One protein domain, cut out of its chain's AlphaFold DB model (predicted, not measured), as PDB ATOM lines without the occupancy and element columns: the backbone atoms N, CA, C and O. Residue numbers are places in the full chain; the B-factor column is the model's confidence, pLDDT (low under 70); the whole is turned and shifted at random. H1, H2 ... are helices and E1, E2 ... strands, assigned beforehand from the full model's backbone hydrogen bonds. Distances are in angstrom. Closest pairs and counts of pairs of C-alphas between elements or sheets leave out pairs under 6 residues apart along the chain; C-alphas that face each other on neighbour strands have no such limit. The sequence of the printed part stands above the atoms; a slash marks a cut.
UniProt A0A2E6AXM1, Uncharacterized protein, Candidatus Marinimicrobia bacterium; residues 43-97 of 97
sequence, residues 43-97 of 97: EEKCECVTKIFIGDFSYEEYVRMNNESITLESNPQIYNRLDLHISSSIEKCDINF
ATOM      1  N   GLU A  43      84.495 -33.260  29.250       89.12
ATOM      2  CA  GLU A  43      83.885 -34.039  30.337       89.12
ATOM      3  C   GLU A  43      84.929 -34.715  31.235       89.12
ATOM      4  O   GLU A  43      84.904 -34.504  32.444       89.12
ATOM      5  N   GLU A  44      85.921 -35.405  30.661       88.12
ATOM      6  CA  GLU A  44      87.011 -36.057  31.413       88.12
ATOM      7  C   GLU A  44      87.753 -35.086  32.342       88.12
ATOM      8  O   GLU A  44      88.084 -35.398  33.490       88.12
ATOM      9  N   LYS A  45      87.983 -33.862  31.869       88.94
ATOM     10  CA  LYS A  45      88.686 -32.845  32.642       88.94
ATOM     11  C   LYS A  45      87.791 -32.246  33.726       88.94
ATOM     12  O   LYS A  45      88.259 -31.992  34.834       88.94
ATOM     13  N   CYS A  46      86.496 -32.102  33.459       91.50
ATOM     14  CA  CYS A  46      85.522 -31.718  34.475       91.50
ATOM     15  C   CYS A  46      85.311 -32.794  35.544       91.50
ATOM     16  O   CYS A  46      85.123 -32.447  36.711       91.50
ATOM     17  N   GLU A  47      85.420 -34.078  35.206       92.06
ATOM     18  CA  GLU A  47      85.458 -35.147  36.205       92.06
ATOM     19  C   GLU A  47      86.691 -35.041  37.106       92.06
ATOM     20  O   GLU A  47      86.570 -35.180  38.322       92.06
ATOM     21  N   CYS A  48      87.871 -34.768  36.537       91.56
ATOM     22  CA  CYS A  48      89.089 -34.540  37.319       91.56
ATOM     23  C   CYS A  48      88.914 -33.368  38.297       91.56
ATOM     24  O   CYS A  48      89.149 -33.520  39.496       91.56
ATOM     25  N   VAL A  49      88.424 -32.223  37.810       91.19
ATOM     26  CA  VAL A  49      88.175 -31.033  38.641       91.19
ATOM     27  C   VAL A  49      87.176 -31.335  39.754       91.19
ATOM     28  O   VAL A  49      87.412 -30.972  40.905       91.19
ATOM     29  N   THR A  50      86.082 -32.025  39.427       91.12
ATOM     30  CA  THR A  50      85.041 -32.390  40.394       91.12
ATOM     31  C   THR A  50      85.584 -33.340  41.462       91.12
ATOM     32  O   THR A  50      85.335 -33.133  42.646       91.12
ATOM     33  N   LYS A  51      86.407 -34.328  41.088       89.75
ATOM     34  CA  LYS A  51      87.061 -35.237  42.045       89.75
ATOM     35  C   LYS A  51      87.999 -34.503  43.003       89.75
ATOM     36  O   LYS A  51      87.945 -34.763  44.201       89.75
ATOM     37  N   ILE A  52      88.828 -33.587  42.495       87.38
ATOM     38  CA  ILE A  52      89.717 -32.762  43.332       87.38
ATOM     39  C   ILE A  52      88.884 -31.938  44.315       87.38
ATOM     40  O   ILE A  52      89.131 -31.953  45.515       87.38
ATOM     41  N   PHE A  53      87.848 -31.273  43.815       89.25
ATOM     42  CA  PHE A  53      87.021 -30.390  44.625       89.25
ATOM     43  C   PHE A  53      86.281 -31.124  45.740       89.25
ATOM     44  O   PHE A  53      86.230 -30.631  46.858       89.25
ATOM     45  N   ILE A  54      85.726 -32.303  45.459       88.75
ATOM     46  CA  ILE A  54      85.032 -33.120  46.465       88.75
ATOM     47  C   ILE A  54      86.002 -33.633  47.534       88.75
ATOM     48  O   ILE A  54      85.607 -33.806  48.687       88.75
ATOM     49  N   GLY A  55      87.266 -33.858  47.165       86.38
ATOM     50  CA  GLY A  55      88.329 -34.159  48.121       86.38
ATOM     51  C   GLY A  55      88.662 -32.977  49.037       86.38
ATOM     52  O   GLY A  55      88.948 -33.187  50.214       86.38
ATOM     53  N   ASP A  56      88.582 -31.752  48.514       86.06
ATOM     54  CA  ASP A  56      89.003 -30.535  49.215       86.06
ATOM     55  C   ASP A  56      87.866 -29.840  49.992       86.06
ATOM     56  O   ASP A  56      88.133 -29.164  50.987       86.06
ATOM     57  N   PHE A  57      86.607 -29.991  49.568       89.69
ATOM     58  CA  PHE A  57      85.476 -29.212  50.081       89.69
ATOM     59  C   PHE A  57      84.216 -30.046  50.308       89.69
ATOM     60  O   PHE A  57      83.863 -30.940  49.536       89.69
ATOM     61  N   SER A  58      83.464 -29.681  51.346       91.44
ATOM     62  CA  SER A  58      82.091 -30.152  51.528       91.44
ATOM     63  C   SER A  58      81.119 -29.511  50.528       91.44
ATOM     64  O   SER A  58      81.384 -28.452  49.952       91.44
ATOM     65  N   TYR A  59      79.944 -30.117  50.344       90.50
ATOM     66  CA  TYR A  59      78.894 -29.524  49.510       90.50
ATOM     67  C   TYR A  59      78.370 -28.198  50.089       90.50
ATOM     68  O   TYR A  59      78.024 -27.284  49.345       90.50
ATOM     69  N   GLU A  60      78.341 -28.046  51.415       91.06
ATOM     70  CA  GLU A  60      77.967 -26.771  52.041       91.06
ATOM     71  C   GLU A  60      78.960 -25.659  51.666       91.06
ATOM     72  O   GLU A  60      78.564 -24.545  51.315       91.06
ATOM     73  N   GLU A  61      80.256 -25.973  51.653       91.69
ATOM     74  CA  GLU A  61      81.293 -25.043  51.210       91.69
ATOM     75  C   GLU A  61      81.207 -24.743  49.714       91.69
ATOM     76  O   GLU A  61      81.385 -23.584  49.340       91.69
ATOM     77  N   TYR A  62      80.869 -25.730  48.877       91.69
ATOM     78  CA  TYR A  62      80.543 -25.509  47.464       91.69
ATOM     79  C   TYR A  62      79.425 -24.471  47.313       91.69
ATOM     80  O   TYR A  62      79.604 -23.475  46.610       91.69
ATOM     81  N   VAL A  63      78.296 -24.655  48.007       90.62
ATOM     82  CA  VAL A  63      77.155 -23.726  47.948       90.62
ATOM     83  C   VAL A  63      77.566 -22.339  48.432       90.62
ATOM     84  O   VAL A  63      77.188 -21.333  47.830       90.62
ATOM     85  N   ARG A  64      78.376 -22.259  49.490       91.88
ATOM     86  CA  ARG A  64      78.885 -20.982  49.992       91.88
ATOM     87  C   ARG A  64      79.779 -20.295  48.955       91.88
ATOM     88  O   ARG A  64      79.507 -19.157  48.586       91.88
ATOM     89  N   MET A  65      80.774 -20.994  48.409       91.31
ATOM     90  CA  MET A  65      81.671 -20.481  47.363       91.31
ATOM     91  C   MET A  65      80.924 -20.065  46.093       91.31
ATOM     92  O   MET A  65      81.325 -19.114  45.429       91.31
ATOM     93  N   ASN A  66      79.839 -20.763  45.764       89.69
ATOM     94  CA  ASN A  66      78.986 -20.447  44.628       89.69
ATOM     95  C   ASN A  66      78.225 -19.121  44.799       89.69
ATOM     96  O   ASN A  66      77.840 -18.505  43.813       89.69
ATOM     97  N   ASN A  67      78.009 -18.673  46.033       88.81
ATOM     98  CA  ASN A  67      77.356 -17.397  46.326       88.81
ATOM     99  C   ASN A  67      78.361 -16.296  46.701       88.81
ATOM    100  O   ASN A  67      78.029 -15.111  46.680       88.81
ATOM    101  N   GLU A  68      79.596 -16.670  47.035       90.81
ATOM    102  CA  GLU A  68      80.664 -15.739  47.373       90.81
ATOM    103  C   GLU A  68      81.267 -15.092  46.122       90.81
ATOM    104  O   GLU A  68      81.684 -15.750  45.166       90.81
ATOM    105  N   SER A  69      81.358 -13.767  46.171       89.06
ATOM    106  CA  SER A  69      82.045 -12.952  45.175       89.06
ATOM    107  C   SER A  69      83.338 -12.396  45.765       89.06
ATOM    108  O   SER A  69      83.350 -11.951  46.912       89.06
ATOM    109  N   ILE A  70      84.422 -12.416  44.990       85.50
ATOM    110  CA  ILE A  70      85.742 -11.921  45.389       85.50
ATOM    111  C   ILE A  70      86.344 -11.027  44.305       85.50
ATOM    112  O   ILE A  70      86.092 -11.217  43.116       85.50
ATOM    113  N   THR A  71      87.162 -10.065  44.718       85.00
ATOM    114  CA  THR A  71      87.933  -9.195  43.819       85.00
ATOM    115  C   THR A  71      89.397  -9.611  43.876       85.00
ATOM    116  O   THR A  71      89.918  -9.863  44.963       85.00
ATOM    117  N   LEU A  72      90.071  -9.681  42.729       78.31
ATOM    118  CA  LEU A  72      91.502  -9.981  42.672       78.31
ATOM    119  C   LEU A  72      92.299  -8.673  42.649       78.31
ATOM    120  O   LEU A  72      92.004  -7.778  41.866       78.31
ATOM    121  N   GLU A  73      93.340  -8.551  43.472       81.25
ATOM    122  CA  GLU A  73      94.155  -7.323  43.511       81.25
ATOM    123  C   GLU A  73      94.806  -7.000  42.156       81.25
ATOM    124  O   GLU A  73      94.964  -5.835  41.797       81.25
ATOM    125  N   SER A  74      95.134  -8.027  41.368       75.38
ATOM    126  CA  SER A  74      95.697  -7.894  40.021       75.38
ATOM    127  C   SER A  74      94.657  -7.607  38.932       75.38
ATOM    128  O   SER A  74      95.031  -7.195  37.835       75.38
ATOM    129  N   ASN A  75      93.363  -7.813  39.206       72.62
ATOM    130  CA  ASN A  75      92.273  -7.530  38.278       72.62
ATOM    131  C   ASN A  75      91.010  -7.105  39.054       72.62
ATOM    132  O   ASN A  75      90.351  -7.966  39.640       72.62
ATOM    133  N   PRO A  76      90.620  -5.815  39.020       79.44
ATOM    134  CA  PRO A  76      89.538  -5.265  39.844       79.44
ATOM    135  C   PRO A  76      88.126  -5.747  39.453       79.44
ATOM    136  O   PRO A  76      87.130  -5.165  39.880       79.44
ATOM    137  N   GLN A  77      88.011  -6.791  38.635       83.50
ATOM    138  CA  GLN A  77      86.749  -7.448  38.326       83.50
ATOM    139  C   GLN A  77      86.280  -8.308  39.507       83.50
ATOM    140  O   GLN A  77      87.071  -8.953  40.196       83.50
ATOM    141  N   ILE A  78      84.965  -8.307  39.731       84.00
ATOM    142  CA  ILE A  78      84.320  -9.187  40.703       84.00
ATOM    143  C   ILE A  78      84.135 -10.553  40.051       84.00
ATOM    144  O   ILE A  78      83.506 -10.668  38.999       84.00
ATOM    145  N   TYR A  79      84.651 -11.582  40.708       85.56
ATOM    146  CA  TYR A  79      84.545 -12.965  40.281       85.56
ATOM    147  C   TYR A  79      83.782 -13.792  41.299       85.56
ATOM    148  O   TYR A  79      83.900 -13.595  42.507       85.56
ATOM    149  N   ASN A  80      83.058 -14.786  40.809       91.62
ATOM    150  CA  ASN A  80      82.528 -15.829  41.662       91.62
ATOM    151  C   ASN A  80      83.678 -16.726  42.165       91.62
ATOM    152  O   ASN A  80      84.525 -17.164  41.381       91.62
ATOM    153  N   ARG A  81      83.733 -16.986  43.478       89.31
ATOM    154  CA  ARG A  81      84.846 -17.723  44.101       89.31
ATOM    155  C   ARG A  81      84.938 -19.161  43.595       89.31
ATOM    156  O   ARG A  81      86.041 -19.641  43.334       89.31
ATOM    157  N   LEU A  82      83.797 -19.830  43.431       90.75
ATOM    158  CA  LEU A  82      83.743 -21.177  42.863       90.75
ATOM    159  C   LEU A  82      84.258 -21.180  41.421       90.75
ATOM    160  O   LEU A  82      85.055 -22.039  41.055       90.75
ATOM    161  N   ASP A  83      83.856 -20.197  40.614       89.62
ATOM    162  CA  ASP A  83      84.295 -20.111  39.224       89.62
ATOM    163  C   ASP A  83      85.807 -19.947  39.077       89.62
ATOM    164  O   ASP A  83      86.384 -20.579  38.189       89.62
ATOM    165  N   LEU A  84      86.434 -19.144  39.941       88.88
ATOM    166  CA  LEU A  84      87.891 -19.006  39.999       88.88
ATOM    167  C   LEU A  84      88.570 -20.307  40.417       88.88
ATOM    168  O   LEU A  84      89.589 -20.684  39.839       88.88
ATOM    169  N   HIS A  85      88.003 -21.004  41.402       88.81
ATOM    170  CA  HIS A  85      88.575 -22.258  41.868       88.81
ATOM    171  C   HIS A  85      88.493 -23.350  40.796       88.81
ATOM    172  O   HIS A  85      89.485 -24.027  40.545       88.81
ATOM    173  N   ILE A  86      87.359 -23.464  40.097       88.50
ATOM    174  CA  ILE A  86      87.217 -24.357  38.939       88.50
ATOM    175  C   ILE A  86      88.275 -24.016  37.883       88.50
ATOM    176  O   ILE A  86      88.986 -24.912  37.438       88.50
ATOM    177  N   SER A  87      88.434 -22.739  37.520       88.19
ATOM    178  CA  SER A  87      89.445 -22.301  36.546       88.19
ATOM    179  C   SER A  87      90.876 -22.662  36.959       88.19
ATOM    180  O   SER A  87      91.629 -23.157  36.130       88.19
ATOM    181  N   SER A  88      91.239 -22.504  38.233       87.06
ATOM    182  CA  SER A  88      92.561 -22.910  38.729       87.06
ATOM    183  C   SER A  88      92.741 -24.435  38.758       87.06
ATOM    184  O   SER A  88      93.812 -24.946  38.438       87.06
ATOM    185  N   SER A  89      91.701 -25.191  39.113       87.50
ATOM    186  CA  SER A  89      91.760 -26.657  39.143       87.50
ATOM    187  C   SER A  89      91.821 -27.276  37.746       87.50
ATOM    188  O   SER A  89      92.431 -28.329  37.578       87.50
ATOM    189  N   ILE A  90      91.259 -26.611  36.731       85.94
ATOM    190  CA  ILE A  90      91.410 -26.990  35.319       85.94
ATOM    191  C   ILE A  90      92.897 -27.032  34.935       85.94
ATOM    192  O   ILE A  90      93.322 -28.017  34.335       85.94
ATOM    193  N   GLU A  91      93.690 -26.029  35.331       82.62
ATOM    194  CA  GLU A  91      95.140 -25.991  35.064       82.62
ATOM    195  C   GLU A  91      95.878 -27.151  35.750       82.62
ATOM    196  O   GLU A  91      96.792 -27.740  35.179       82.62
ATOM    197  N   LYS A  92      95.461 -27.538  36.962       79.12
ATOM    198  CA  LYS A  92      96.037 -28.699  37.662       79.12
ATOM    199  C   LYS A  92      95.718 -30.018  36.956       79.12
ATOM    200  O   LYS A  92      96.563 -30.909  36.921       79.12
ATOM    201  N   CYS A  93      94.516 -30.145  36.399       83.44
ATOM    202  CA  CYS A  93      94.111 -31.325  35.638       83.44
ATOM    203  C   CYS A  93      94.790 -31.413  34.260       83.44
ATOM    204  O   CYS A  93      94.923 -32.520  33.754       83.44
ATOM    205  N   ASP A  94      95.266 -30.300  33.686       72.12
ATOM    206  CA  ASP A  94      96.102 -30.303  32.469       72.12
ATOM    207  C   ASP A  94      97.518 -30.847  32.696       72.12
ATOM    208  O   ASP A  94      98.153 -31.302  31.754       72.12
ATOM    209  N   ILE A  95      98.044 -30.779  33.923       57.91
ATOM    210  CA  ILE A  95      99.413 -31.227  34.239       57.91
ATOM    211  C   ILE A  95      99.461 -32.742  34.511       57.91
ATOM    212  O   ILE A  95     100.515 -33.362  34.392       57.91
ATOM    213  N   ASN A  96      98.323 -33.339  34.879       49.03
ATOM    214  CA  ASN A  96      98.189 -34.762  35.212       49.03
ATOM    215  C   ASN A  96      97.607 -35.618  34.068       49.03
ATOM    216  O   ASN A  96      97.298 -36.788  34.307       49.03
ATOM    217  N   PHE A  97      97.455 -35.054  32.864       43.44
ATOM    218  CA  PHE A  97      97.016 -35.744  31.644       43.44
ATOM    219  C   PHE A  97      98.087 -35.690  30.551       43.44
ATOM    220  O   PHE A  97      98.700 -34.616  30.371       43.44
TER     221      PHE A  97
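What this domain is: This is residues 43 to 97 of the 97 residues of an uncharacterized protein of Candidatus Marinimicrobia bacterium (UniProt A0A2E6AXM1). Three helices stand as a triangle: H1 crosses H3 near Val 49 and Ser 89, and the last part of H2 meets the beginning of H3. A small hairpin of strands, E1 and E2, joins H2 to H3 and makes the far end of the domain. The printed part has 55 residues with three named helices and two named strands, in the order H1, H2, E1, E2, H3; the class is mixed, helices and strands, and the two-strand sheet, E1 - E2, is antiparallel. It is only just compact, close to loose, with a radius of gyration of the C-alphas of 12.0 A and spans of 32 by 26 by 17 A.

How they stand to each other: H1, residues 43 to 56, and H2, residues 59 to 67, meet only through their link. E1, residues 69 to 72, and E2, residues 75 to 80, form a hairpin, antiparallel at 154 degrees, with N 70 and O 79 within hydrogen-bond range at 2.8 A and N 75 and O 72 at 3.0 A. H3, residues 81 to 95, touches H1, at a steep tilt of 65 degrees, opposite ways; their closest C-alphas, of Val 49 and Ser 89, are 5.7 A apart. H3 touches H2 with residues 81 to 83 alone, at a steep tilt of 67 degrees, opposite ways; the closest C-alphas, of Met 65 and Leu 82, are 5.0 A apart. H1 is apart from E1 and E2. Every O i to N i+4 pair is within hydrogen-bond range in H1 and H2, and 9 of 11 in H3.

Where its parts are: H1 begins at C-alpha 43, (83.885, -34.039, 30.337), and is 19.9 A long; H2 is 12.6 A, E1 10.2 A and E2 13.2 A. H3 is 22.2 A long and ends at C-alpha 95, (99.413, -31.227, 34.239).

The domain as a whole: The C-alphas farthest apart, of Pro 76 and Phe 97, are 32.4 A apart. The printed part has no cut, and its four links are tight. The mean pLDDT of the printed part is 85.2; residues 95 to 97 are under 70.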